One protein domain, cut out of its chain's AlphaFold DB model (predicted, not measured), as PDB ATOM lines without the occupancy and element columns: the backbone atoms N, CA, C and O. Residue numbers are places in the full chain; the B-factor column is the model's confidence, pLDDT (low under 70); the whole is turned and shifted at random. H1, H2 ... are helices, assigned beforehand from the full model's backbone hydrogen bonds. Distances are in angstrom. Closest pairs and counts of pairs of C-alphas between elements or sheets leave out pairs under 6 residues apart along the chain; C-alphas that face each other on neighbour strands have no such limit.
ATOM      1  N   GLY A   2     131.087 145.314 153.616       80.38
ATOM      2  CA  GLY A   2     132.445 145.088 153.078       80.38
ATOM      3  C   GLY A   2     132.480 144.384 151.713       80.38
ATOM      4  O   GLY A   2     132.983 144.952 150.752       80.38
ATOM      5  N   PHE A   3     131.846 143.213 151.590       82.69
ATOM      6  CA  PHE A   3     131.848 142.429 150.345       82.69
ATOM      7  C   PHE A   3     131.265 143.168 149.136       82.69
ATOM      8  O   PHE A   3     131.857 143.157 148.062       82.69
ATOM      9  N   ARG A   4     130.141 143.875 149.312       83.69
ATOM     10  CA  ARG A   4     129.526 144.666 148.234       83.69
ATOM     11  C   ARG A   4     130.477 145.742 147.709       83.69
ATOM     12  O   ARG A   4     130.536 145.959 146.503       83.69
ATOM     13  N   LYS A   5     131.233 146.392 148.601       88.31
ATOM     14  CA  LYS A   5     132.226 147.389 148.196       88.31
ATOM     15  C   LYS A   5     133.417 146.740 147.487       88.31
ATOM     16  O   LYS A   5     133.868 147.277 146.482       88.31
ATOM     17  N   SER A   6     133.872 145.575 147.948       89.62
ATOM     18  CA  SER A   6     134.920 144.799 147.272       89.62
ATOM     19  C   SER A   6     134.522 144.399 145.847       89.62
ATOM     20  O   SER A   6     135.315 144.582 144.932       89.62
ATOM     21  N   ILE A   7     133.286 143.926 145.641       91.56
ATOM     22  CA  ILE A   7     132.761 143.593 144.304       91.56
ATOM     23  C   ILE A   7     132.707 144.839 143.418       91.56
ATOM     24  O   ILE A   7     133.044 144.769 142.240       91.56
ATOM     25  N   GLU A   8     132.303 145.983 143.976       93.56
ATOM     26  CA  GLU A   8     132.249 147.235 143.223       93.56
ATOM     27  C   GLU A   8     133.620 147.640 142.680       93.56
ATOM     28  O   GLU A   8     133.723 147.961 141.497       93.56
ATOM     29  N   PHE A   9     134.655 147.607 143.523       93.69
ATOM     30  CA  PHE A   9     136.019 147.901 143.088       93.69
ATOM     31  C   PHE A   9     136.507 146.876 142.064       93.69
ATOM     32  O   PHE A   9     136.906 147.267 140.975       93.69
ATOM     33  N   LEU A  10     136.360 145.578 142.356       94.50
ATOM     34  CA  LEU A  10     136.807 144.503 141.470       94.50
ATOM     35  C   LEU A  10     136.218 144.620 140.056       94.50
ATOM     36  O   LEU A  10     136.945 144.519 139.074       94.50
ATOM     37  N   ILE A  11     134.906 144.854 139.945       95.88
ATOM     38  CA  ILE A  11     134.235 144.972 138.645       95.88
ATOM     39  C   ILE A  11     134.638 146.248 137.911       95.88
ATOM     40  O   ILE A  11     134.873 146.209 136.705       95.88
ATOM     41  N   LYS A  12     134.698 147.386 138.609       95.62
ATOM     42  CA  LYS A  12     135.041 148.661 137.969       95.62
ATOM     43  C   LYS A  12     136.488 148.677 137.497       95.62
ATOM     44  O   LYS A  12     136.723 149.110 136.376       95.62
ATOM     45  N   ASP A  13     137.414 148.174 138.307       94.44
ATOM     46  CA  ASP A  13     138.827 148.079 137.939       94.44
ATOM     47  C   ASP A  13     139.005 147.132 136.748       94.44
ATOM     48  O   ASP A  13     139.635 147.507 135.765       94.44
ATOM     49  N   PHE A  14     138.339 145.972 136.751       95.31
ATOM     50  CA  PHE A  14     138.331 145.073 135.595       95.31
ATOM     51  C   PHE A  14     137.834 145.764 134.314       95.31
ATOM     52  O   PHE A  14     138.489 145.680 133.280       95.31
ATOM     53  N   LEU A  15     136.712 146.491 134.377       95.69
ATOM     54  CA  LEU A  15     136.173 147.225 133.226       95.69
ATOM     55  C   LEU A  15     137.099 148.344 132.739       95.69
ATOM     56  O   LEU A  15     137.111 148.619 131.546       95.69
ATOM     57  N   ILE A  16     137.849 148.994 133.632       94.56
ATOM     58  CA  ILE A  16     138.841 150.014 133.258       94.56
ATOM     59  C   ILE A  16     139.985 149.389 132.454       94.56
ATOM     60  O   ILE A  16     140.448 150.008 131.502       94.56
ATOM     61  N   GLU A  17     140.413 148.176 132.808       91.50
ATOM     62  CA  GLU A  17     141.474 147.465 132.084       91.50
ATOM     63  C   GLU A  17     141.011 146.983 130.703       91.50
ATOM     64  O   GLU A  17     141.750 147.091 129.724       91.50
ATOM     65  N   ILE A  18     139.783 146.460 130.598       91.88
ATOM     66  CA  ILE A  18     139.313 145.841 129.347       91.88
ATOM     67  C   ILE A  18     138.616 146.813 128.391       91.88
ATOM     68  O   ILE A  18     138.564 146.559 127.187       91.88
ATOM     69  N   LEU A  19     138.048 147.915 128.890       89.62
ATOM     70  CA  LEU A  19     137.367 148.900 128.055       89.62
ATOM     71  C   LEU A  19     138.301 150.070 127.765       89.62
ATOM     72  O   LEU A  19     138.814 150.715 128.672       89.62
ATOM     73  N   SER A  20     138.409 150.462 126.497       86.44
ATOM     74  CA  SER A  20     139.067 151.713 126.090       86.44
ATOM     75  C   SER A  20     138.206 152.952 126.403       86.44
ATOM     76  O   SER A  20     137.962 153.787 125.533       86.44
ATOM     77  N   LYS A  21     137.686 153.053 127.633       86.88
ATOM     78  CA  LYS A  21     136.847 154.160 128.114       86.88
ATOM     79  C   LYS A  21     137.565 154.974 129.189       86.88
ATOM     80  O   LYS A  21     138.380 154.426 129.930       86.88
ATOM     81  N   PRO A  22     137.246 156.272 129.343       90.88
ATOM     82  CA  PRO A  22     137.790 157.069 130.433       90.88
ATOM     83  C   PRO A  22     137.442 156.466 131.797       90.88
ATOM     84  O   PRO A  22     136.278 156.208 132.106       90.88
ATOM     85  N   ARG A  23     138.457 156.312 132.654       92.69
ATOM     86  CA  ARG A  23     138.321 155.789 134.024       92.69
ATOM     87  C   ARG A  23     137.180 156.447 134.807       92.69
ATOM     88  O   ARG A  23     136.449 155.777 135.531       92.69
ATOM     89  N   GLU A  24     137.017 157.758 134.661       93.25
ATOM     90  CA  GLU A  24     135.972 158.510 135.356       93.25
ATOM     91  C   GLU A  24     134.552 158.108 134.960       93.25
ATOM     92  O   GLU A  24     133.660 158.153 135.808       93.25
ATOM     93  N   GLU A  25     134.335 157.721 133.702       93.62
ATOM     94  CA  GLU A  25     133.026 157.259 133.243       93.62
ATOM     95  C   GLU A  25     132.655 155.965 133.958       93.62
ATOM     96  O   GLU A  25     131.555 155.860 134.491       93.62
ATOM     97  N   ILE A  26     133.597 155.022 134.065       94.50
ATOM     98  CA  ILE A  26     133.371 153.722 134.710       94.50
ATOM     99  C   ILE A  26     133.162 153.867 136.224       94.50
ATOM    100  O   ILE A  26     132.250 153.261 136.792       94.50
ATOM    101  N   ILE A  27     133.958 154.706 136.895       92.81
ATOM    102  CA  ILE A  27     133.862 154.890 138.353       92.81
ATOM    103  C   ILE A  27     132.514 155.485 138.769       92.81
ATOM    104  O   ILE A  27     131.986 155.116 139.822       92.81
ATOM    105  N   LYS A  28     131.940 156.374 137.951       94.38
ATOM    106  CA  LYS A  28     130.655 157.033 138.234       94.38
ATOM    107  C   LYS A  28     129.449 156.114 138.016       94.38
ATOM    108  O   LYS A  28     128.367 156.425 138.514       94.38
ATOM    109  N   LEU A  29     129.610 154.980 137.328       94.56
ATOM    110  CA  LEU A  29     128.497 154.067 137.073       94.56
ATOM    111  C   LEU A  29     127.968 153.433 138.371       94.56
ATOM    112  O   LEU A  29     128.749 152.980 139.220       94.56
ATOM    113  N   PRO A  30     126.637 153.312 138.515       94.81
ATOM    114  CA  PRO A  30     126.036 152.395 139.472       94.81
ATOM    115  C   PRO A  30     126.542 150.965 139.239       94.81
ATOM    116  O   PRO A  30     126.669 150.533 138.096       94.81
ATOM    117  N   LEU A  31     126.766 150.200 140.314       93.50
ATOM    118  CA  LEU A  31     127.317 148.840 140.223       93.50
ATOM    119  C   LEU A  31     126.532 147.935 139.261       93.50
ATOM    120  O   LEU A  31     127.134 147.245 138.450       93.50
ATOM    121  N   GLN A  32     125.197 147.980 139.288       93.81
ATOM    122  CA  GLN A  32     124.382 147.189 138.362       93.81
ATOM    123  C   GLN A  32     124.635 147.564 136.892       93.81
ATOM    124  O   GLN A  32     124.676 146.684 136.040       93.81
ATOM    125  N   GLN A  33     124.833 148.852 136.589       95.75
ATOM    126  CA  GLN A  33     125.148 149.292 135.228       95.75
ATOM    127  C   GLN A  33     126.550 148.846 134.814       95.75
ATOM    128  O   GLN A  33     126.720 148.392 133.690       95.75
ATOM    129  N   ALA A  34     127.526 148.910 135.725       96.12
ATOM    130  CA  ALA A  34     128.865 148.384 135.478       96.12
ATOM    131  C   ALA A  34     128.824 146.875 135.171       96.12
ATOM    132  O   ALA A  34     129.364 146.443 134.160       96.12
ATOM    133  N   ILE A  35     128.097 146.079 135.964       96.25
ATOM    134  CA  ILE A  35     127.931 144.632 135.724       96.25
ATOM    135  C   ILE A  35     127.321 144.352 134.343       96.25
ATOM    136  O   ILE A  35     127.732 143.410 133.669       96.25
ATOM    137  N   ASN A  36     126.379 145.179 133.889       95.81
ATOM    138  CA  ASN A  36     125.740 145.006 132.583       95.81
ATOM    139  C   ASN A  36     126.687 145.260 131.394       95.81
ATOM    140  O   ASN A  36     126.381 144.812 130.293       95.81
ATOM    141  N   LEU A  37     127.817 145.950 131.596       95.62
ATOM    142  CA  LEU A  37     128.839 146.153 130.559       95.62
ATOM    143  C   LEU A  37     129.748 144.933 130.359       95.62
ATOM    144  O   LEU A  37     130.530 144.908 129.415       95.62
ATOM    145  N   ILE A  38     129.675 143.935 131.241       95.44
ATOM    146  CA  ILE A  38     130.489 142.724 131.150       95.44
ATOM    147  C   ILE A  38     129.901 141.813 130.068       95.44
ATOM    148  O   ILE A  38     128.756 141.362 130.180       95.44
ATOM    149  N   GLU A  39     130.693 141.517 129.037       93.56
ATOM    150  CA  GLU A  39     130.294 140.628 127.937       93.56
ATOM    151  C   GLU A  39     130.391 139.145 128.316       93.56
ATOM    152  O   GLU A  39     129.546 138.347 127.918       93.56
ATOM    153  N   ASN A  40     131.383 138.772 129.131       94.44
ATOM    154  CA  ASN A  40     131.562 137.398 129.587       94.44
ATOM    155  C   ASN A  40     130.431 136.990 130.552       94.44
ATOM    156  O   ASN A  40     130.386 137.420 131.710       94.44
ATOM    157  N   ASP A  41     129.546 136.108 130.082       95.81
ATOM    158  CA  ASP A  41     128.378 135.621 130.826       95.81
ATOM    159  C   ASP A  41     128.718 135.031 132.195       95.81
ATOM    160  O   ASP A  41     127.954 135.203 133.150       95.81
ATOM    161  N   ARG A  42     129.871 134.364 132.328       96.12
ATOM    162  CA  ARG A  42     130.285 133.746 133.595       96.12
ATOM    163  C   ARG A  42     130.600 134.818 134.634       96.12
ATOM    164  O   ARG A  42     130.082 134.763 135.748       96.12
ATOM    165  N   ILE A  43     131.385 135.824 134.243       96.50
ATOM    166  CA  ILE A  43     131.745 136.962 135.103       96.50
ATOM    167  C   ILE A  43     130.482 137.751 135.473       96.50
ATOM    168  O   ILE A  43     130.240 138.024 136.650       96.50
ATOM    169  N   ARG A  44     129.625 138.055 134.489       96.88
ATOM    170  CA  ARG A  44     128.371 138.793 134.704       96.88
ATOM    171  C   ARG A  44     127.419 138.069 135.658       96.88
ATOM    172  O   ARG A  44     126.834 138.707 136.537       96.88
ATOM    173  N   THR A  45     127.287 136.751 135.520       96.50
ATOM    174  CA  THR A  45     126.423 135.931 136.382       96.50
ATOM    175  C   THR A  45     126.914 135.943 137.826       96.50
ATOM    176  O   THR A  45     126.135 136.222 138.739       96.50
ATOM    177  N   LEU A  46     128.213 135.719 138.044       96.38
ATOM    178  CA  LEU A  46     128.811 135.707 139.383       96.38
ATOM    179  C   LEU A  46     128.719 137.074 140.071       96.38
ATOM    180  O   LEU A  46     128.378 137.152 141.253       96.38
ATOM    181  N   ALA A  47     128.962 138.158 139.332       95.31
ATOM    182  CA  ALA A  47     128.847 139.515 139.857       95.31
ATOM    183  C   ALA A  47     127.402 139.867 140.245       95.31
ATOM    184  O   ALA A  47     127.164 140.419 141.320       95.31
ATOM    185  N   THR A  48     126.436 139.492 139.400       94.62
ATOM    186  CA  THR A  48     125.001 139.681 139.663       94.62
ATOM    187  C   THR A  48     124.554 138.910 140.903       94.62
ATOM    188  O   THR A  48     123.968 139.501 141.809       94.62
ATOM    189  N   ALA A  49     124.889 137.620 140.991       92.62
ATOM    190  CA  ALA A  49     124.528 136.777 142.130       92.62
ATOM    191  C   ALA A  49     125.137 137.296 143.444       92.62
ATOM    192  O   ALA A  49     124.444 137.397 144.456       92.62
ATOM    193  N   SER A  50     126.407 137.714 143.411       91.75
ATOM    194  CA  SER A  50     127.089 138.288 144.576       91.75
ATOM    195  C   SER A  50     126.444 139.601 145.037       91.75
ATOM    196  O   SER A  50     126.327 139.852 146.237       91.75
ATOM    197  N   LEU A  51     125.989 140.441 144.097       90.19
ATOM    198  CA  LEU A  51     125.261 141.673 144.406       90.19
ATOM    199  C   LEU A  51     123.890 141.384 145.029       90.19
ATOM    200  O   LEU A  51     123.519 142.037 146.005       90.19
ATOM    201  N   TRP A  52     123.135 140.433 144.476       88.38
ATOM    202  CA  TRP A  52     121.812 140.070 144.986       88.38
ATOM    203  C   TRP A  52     121.890 139.501 146.397       88.38
ATOM    204  O   TRP A  52     121.192 139.998 147.278       88.38
ATOM    205  N   LEU A  53     122.804 138.561 146.640       86.31
ATOM    206  CA  LEU A  53     122.984 137.948 147.954       86.31
ATOM    207  C   LEU A  53     123.517 138.956 148.984       86.31
ATOM    208  O   LEU A  53     123.017 139.036 150.103       86.31
ATOM    209  N   GLY A  54     124.446 139.829 148.580       83.00
ATOM    210  CA  GLY A  54     124.929 140.917 149.431       83.00
ATOM    211  C   GLY A  54     123.860 141.957 149.789       83.00
ATOM    212  O   GLY A  54     123.960 142.595 150.838       83.00
ATOM    213  N   ASN A  55     122.845 142.141 148.939       81.00
ATOM    214  CA  ASN A  55     121.683 142.971 149.252       81.00
ATOM    215  C   ASN A  55     120.697 142.229 150.168       81.00
ATOM    216  O   ASN A  55     120.202 142.838 151.116       81.00
ATOM    217  N   ASP A  56     120.446 140.940 149.929       76.50
ATOM    218  CA  ASP A  56     119.504 140.111 150.697       76.50
ATOM    219  C   ASP A  56     119.921 139.965 152.172       76.50
ATOM    220  O   ASP A  56     119.101 140.133 153.070       76.50
ATOM    221  N   GLU A  57     121.224 139.823 152.441       66.69
ATOM    222  CA  GLU A  57     121.806 139.770 153.795       66.69
ATOM    223  C   GLU A  57     121.628 141.058 154.625       66.69
ATOM    224  O   GLU A  57     121.912 141.087 155.821       66.69
ATOM    225  N   THR A  58     121.166 142.145 154.004       60.53
ATOM    226  CA  THR A  58     120.878 143.418 154.689       60.53
ATOM    227  C   THR A  58     119.384 143.712 154.817       60.53
ATOM    228  O   THR A  58     119.016 144.716 155.427       60.53
ATOM    229  N   HIS A  59     118.517 142.856 154.263       62.38
ATOM    230  CA  HIS A  59     117.067 143.035 154.289       62.38
ATOM    231  C   HIS A  59     116.406 142.189 155.385       62.38
ATOM    232  O   HIS A  59     116.817 141.073 155.685       62.38
ATOM    233  N   TYR A  60     115.325 142.721 155.964       53.53
ATOM    234  CA  TYR A  60     114.555 142.082 157.042       53.53
ATOM    235  C   TYR A  60     113.793 140.817 156.586       53.53
ATOM    236  O   TYR A  60     113.379 140.006 157.408       53.53
ATOM    237  N   SER A  61     113.611 140.638 155.273       56.94
ATOM    238  CA  SER A  61     113.030 139.436 154.663       56.94
ATOM    239  C   SER A  61     114.007 138.901 153.618       56.94
ATOM    240  O   SER A  61     114.175 139.515 152.566       56.94
ATOM    241  N   ARG A  62     114.683 137.791 153.938       62.03
ATOM    242  CA  ARG A  62     115.585 137.103 153.006       62.03
ATOM    243  C   ARG A  62     114.769 136.400 151.926       62.03
ATOM    244  O   ARG A  62     113.835 135.662 152.240       62.03
ATOM    245  N   LYS A  63     115.116 136.627 150.664       65.81
ATOM    246  CA  LYS A  63     114.508 135.976 149.496       65.81
ATOM    247  C   LYS A  63     115.216 134.676 149.121       65.81
ATOM    248  O   LYS A  63     114.564 133.782 148.586       65.81
ATOM    249  N   HIS A  64     116.507 134.553 149.417       67.00
ATOM    250  CA  HIS A  64     117.311 133.363 149.137       67.00
ATOM    251  C   HIS A  64     117.550 132.573 150.424       67.00
ATOM    252  O   HIS A  64     118.626 132.606 151.004       67.00
ATOM    253  N   LEU A  65     116.512 131.883 150.903       67.62
ATOM    254  CA  LEU A  65     116.583 131.096 152.143       67.62
ATOM    255  C   LEU A  65     117.522 129.878 152.036       67.62
ATOM    256  O   LEU A  65     117.914 129.329 153.061       67.62
ATOM    257  N   ASP A  66     117.861 129.458 150.816       77.44
ATOM    258  CA  ASP A  66     118.778 128.356 150.507       77.44
ATOM    259  C   ASP A  66     120.248 128.788 150.396       77.44
ATOM    260  O   ASP A  66     121.105 127.938 150.163       77.44
ATOM    261  N   ARG A  67     120.538 130.090 150.527       79.88
ATOM    262  CA  ARG A  67     121.877 130.660 150.351       79.88
ATOM    263  C   ARG A  67     122.278 131.514 151.534       79.88
ATOM    264  O   ARG A  67     121.439 132.140 152.177       79.88
ATOM    265  N   ASP A  68     123.577 131.574 151.790       80.31
ATOM    266  CA  ASP A  68     124.117 132.365 152.890       80.31
ATOM    267  C   ASP A  68     125.397 133.132 152.520       80.31
ATOM    268  O   ASP A  68     125.828 133.236 151.369       80.31
ATOM    269  N   THR A  69     126.033 133.723 153.530       81.19
ATOM    270  CA  THR A  69     127.270 134.485 153.340       81.19
ATOM    271  C   THR A  69     128.442 133.661 152.797       81.19
ATOM    272  O   THR A  69     129.364 134.249 152.232       81.19
ATOM    273  N   GLU A  70     128.442 132.339 152.964       87.69
ATOM    274  CA  GLU A  70     129.485 131.456 152.447       87.69
ATOM    275  C   GLU A  70     129.328 131.246 150.939       87.69
ATOM    276  O   GLU A  70     130.310 131.357 150.203       87.69
ATOM    277  N   ASP A  71     128.095 131.083 150.446       89.31
ATOM    278  CA  ASP A  71     127.815 131.104 149.004       89.31
ATOM    279  C   ASP A  71     128.311 132.405 148.361       89.31
ATOM    280  O   ASP A  71     128.980 132.383 147.326       89.31
ATOM    281  N   MET A  72     128.060 133.548 149.009       88.38
ATOM    282  CA  MET A  72     128.535 134.841 148.514       88.38
ATOM    283  C   MET A  72     130.066 134.886 148.415       88.38
ATOM    284  O   MET A  72     130.599 135.378 147.421       88.38
ATOM    285  N   LYS A  73     130.791 134.374 149.419       90.06
ATOM    286  CA  LYS A  73     132.260 134.300 149.364       90.06
ATOM    287  C   LYS A  73     132.723 133.408 148.218       90.06
ATOM    288  O   LYS A  73     133.617 133.813 147.477       90.06
ATOM    289  N   ASN A  74     132.089 132.252 148.032       93.94
ATOM    290  CA  ASN A  74     132.393 131.346 146.927       93.94
ATOM    291  C   ASN A  74     132.187 132.027 145.566       93.94
ATOM    292  O   ASN A  74     133.031 131.898 144.678       93.94
ATOM    293  N   PHE A  75     131.125 132.825 145.412       94.25
ATOM    294  CA  PHE A  75     130.888 133.595 144.189       94.25
ATOM    295  C   PHE A  75     131.949 134.671 143.959       94.25
ATOM    296  O   PHE A  75     132.406 134.831 142.830       94.25
ATOM    297  N   ILE A  76     132.385 135.375 145.009       92.19
ATOM    298  CA  ILE A  76     133.442 136.394 144.913       92.19
ATOM    299  C   ILE A  76     134.785 135.761 144.534       92.19
ATOM    300  O   ILE A  76     135.492 136.301 143.684       92.19
ATOM    301  N   VAL A  77     135.130 134.613 145.126       95.44
ATOM    302  CA  VAL A  77     136.357 133.876 144.787       95.44
ATOM    303  C   VAL A  77     136.321 133.431 143.328       95.44
ATOM    304  O   VAL A  77     137.262 133.708 142.586       95.44
ATOM    305  N   ALA A  78     135.219 132.821 142.884       97.12
ATOM    306  CA  ALA A  78     135.058 132.423 141.490       97.12
ATOM    307  C   ALA A  78     135.116 133.631 140.538       97.12
ATOM    308  O   ALA A  78     135.780 133.566 139.504       97.12
ATOM    309  N   LEU A  79     134.468 134.746 140.896       96.31
ATOM    310  CA  LEU A  79     134.482 135.986 140.119       96.31
ATOM    311  C   LEU A  79     135.913 136.496 139.919       96.31
ATOM    312  O   LEU A  79     136.306 136.788 138.791       96.31
ATOM    313  N   TYR A  80     136.695 136.551 140.999       95.75
ATOM    314  CA  TYR A  80     138.105 136.922 140.942       95.75
ATOM    315  C   TYR A  80     138.907 135.979 140.037       95.75
ATOM    316  O   TYR A  80     139.660 136.448 139.186       95.75
ATOM    317  N   SER A  81     138.716 134.662 140.162       97.31
ATOM    318  CA  SER A  81     139.407 133.685 139.316       97.31
ATOM    319  C   SER A  81     139.100 133.878 137.830       97.31
ATOM    320  O   SER A  81     140.025 133.875 137.023       97.31
ATOM    321  N   PHE A  82     137.835 134.095 137.458       97.25
ATOM    322  CA  PHE A  82     137.468 134.331 136.058       97.25
ATOM    323  C   PHE A  82     138.024 135.645 135.510       97.25
ATOM    324  O   PHE A  82     138.505 135.657 134.382       97.25
ATOM    325  N   ILE A  83     138.005 136.723 136.299       95.88
ATOM    326  CA  ILE A  83     138.640 137.991 135.914       95.88
ATOM    327  C   ILE A  83     140.137 137.784 135.677       95.88
ATOM    328  O   ILE A  83     140.661 138.204 134.651       95.88
ATOM    329  N   ASN A  84     140.818 137.084 136.587       95.69
ATOM    330  CA  ASN A  84     142.240 136.793 136.442       95.69
ATOM    331  C   ASN A  84     142.529 135.971 135.174       95.69
ATOM    332  O   ASN A  84     143.464 136.280 134.442       95.69
ATOM    333  N   TYR A  85     141.710 134.958 134.878       96.06
ATOM    334  CA  TYR A  85     141.845 134.185 133.642       96.06
ATOM    335  C   TYR A  85     141.639 135.034 132.385       96.06
ATOM    336  O   TYR A  85     142.391 134.868 131.429       96.06
ATOM    337  N   GLU A  86     140.668 135.948 132.389       94.88
ATOM    338  CA  GLU A  86     140.417 136.848 131.260       94.88
ATOM    339  C   GLU A  86     141.609 137.785 131.018       94.88
ATOM    340  O   GLU A  86     142.073 137.915 129.889       94.88
ATOM    341  N   LEU A  87     142.170 138.378 132.076       93.75
ATOM    342  CA  LEU A  87     143.337 139.259 131.964       93.75
ATOM    343  C   LEU A  87     144.571 138.515 131.432       93.75
ATOM    344  O   LEU A  87     145.253 139.018 130.541       93.75
ATOM    345  N   ILE A  88     144.828 137.296 131.919       95.50
ATOM    346  CA  ILE A  88     145.916 136.441 131.415       95.50
ATOM    347  C   ILE A  88     145.685 136.080 129.941       95.50
ATOM    348  O   ILE A  88     146.626 136.064 129.148       95.50
ATOM    349  N   PHE A  89     144.441 135.793 129.555       94.44
ATOM    350  CA  PHE A  89     144.089 135.509 128.166       94.44
ATOM    351  C   PHE A  89     144.318 136.722 127.251       94.44
ATOM    352  O   PHE A  89     144.866 136.562 126.157       94.44
ATOM    353  N   ILE A  90     143.941 137.926 127.692       91.75
ATOM    354  CA  ILE A  90     144.170 139.181 126.961       91.75
ATOM    355  C   ILE A  90     145.671 139.427 126.777       91.75
ATOM    356  O   ILE A  90     146.110 139.696 125.657       91.75
ATOM    357  N   ASP A  91     146.463 139.277 127.843       93.31
ATOM    358  CA  ASP A  91     147.922 139.410 127.791       93.31
ATOM    359  C   ASP A  91     148.538 138.417 126.794       93.31
ATOM    360  O   ASP A  91     149.235 138.817 125.858       93.31
ATOM    361  N   ALA A  92     148.182 137.132 126.899       95.31
ATOM    362  CA  ALA A  92     148.645 136.100 125.974       95.31
ATOM    363  C   ALA A  92     148.240 136.388 124.516       95.31
ATOM    364  O   ALA A  92     149.020 136.139 123.595       95.31
ATOM    365  N   SER A  93     147.046 136.948 124.295       92.12
ATOM    366  CA  SER A  93     146.541 137.321 122.965       92.12
ATOM    367  C   SER A  93     147.268 138.523 122.356       92.12
ATOM    368  O   SER A  93     147.237 138.710 121.139       92.12
ATOM    369  N   SER A  94     147.948 139.332 123.173       90.75
ATOM    370  CA  SER A  94     148.747 140.471 122.703       90.75
ATOM    371  C   SER A  94     150.079 140.053 122.058       90.75
ATOM    372  O   SER A  94     150.698 140.839 121.329       90.75
ATOM    373  N   LEU A  95     150.514 138.804 122.274       92.88
ATOM    374  CA  LEU A  95     151.755 138.269 121.726       92.88
ATOM    375  C   LEU A  95     151.657 138.115 120.204       92.88
ATOM    376  O   LEU A  95     150.892 137.309 119.674       92.88
TER     377      LEU A  95
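What this domain is: This is residues 2 to 95 of the 98 residues of an uncharacterized protein of Cetobacterium sp. 8H (UniProt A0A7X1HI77). One long helix, H5, runs along the length of an elongated three-helix bundle, with H1 and H4 packed on it and on each other in a triangle, while two short helices, H2 and H3, cover the bundle on the side away from H5. A long loop, residues 57 to 68, lies at one end of the whole and links H4 to H5. The printed part has 94 residues with five named helices, H1 to H5 in order along the chain, and no named strand; its class is all helix. It is compact, with a radius of gyration of the C-alphas of 14.1 A, and spans 49 by 26 by 20 A.

Where its parts are: Find C-alpha 69 at (127.270, 134.485, 153.340); from there H5, residues 69 to 93, runs 36.1 A to C-alpha 93 at (146.541, 137.321, 122.965). H4, residues 41 to 56, is 22.2 A long. H1, residues 2 to 18, starts at C-alpha 2 at (132.445, 145.088, 153.078) and is 24.7 A long. Look next for the two short helices, H2 at residues 23 to 28, 8.8 A, and H3 at residues 31 to 36, 8.7 A.

How they stand to each other: H1, H4 and H5 form an up and down bundle, in which each helix runs against the one before it in the chain. H5 and H4 touch as a hairpin, opposite ways at a shallow tilt of 27 degrees; look at the closest C-alphas, those of Met 72 and Ser 50, 5.4 A apart. H5 and H1 only just touch, with 3 pairs of C-alphas within 8 A, the closest being those of Ile 83 and Phe 14 at 7.1 A; H5 touches H1 with residues 76 to 83 alone, and H1 touches H5 with residues 7 to 14 alone. They run the same way at a shallow tilt of 14 degrees. H1, the hub, touches the four other helices. H4 touches H1 with residues 47 to 54 alone, opposite ways at a shallow tilt of 24 degrees, with the closest C-alphas, those of Arg 4 and Gly 54, 6.1 A apart. H1 touches H3 with residues 8 to 15 alone, at a steep tilt of 43 degrees, the closest C-alphas being those of Glu 8 and Leu 31 at 6.0 A. H1 and H2 are a hairpin at a shallow tilt of 34 degrees, only just short of steep; C-alphas 16 and 23, the closest, are 5.8 A apart. H2 and H3 are both apart from H5. In H1 to H5 every O i to N i+4 pair is within hydrogen-bond range.

The domain as a whole: The C-alphas of Tyr 60 and Leu 95, the two farthest apart, are 51.4 A from each other. The printed part has no cut. The link from H4 to H5 is long, with 12 residues; the other three links are tight. Look to residues 57 to 65 for pLDDT under 70; the mean of the printed part is 89.2.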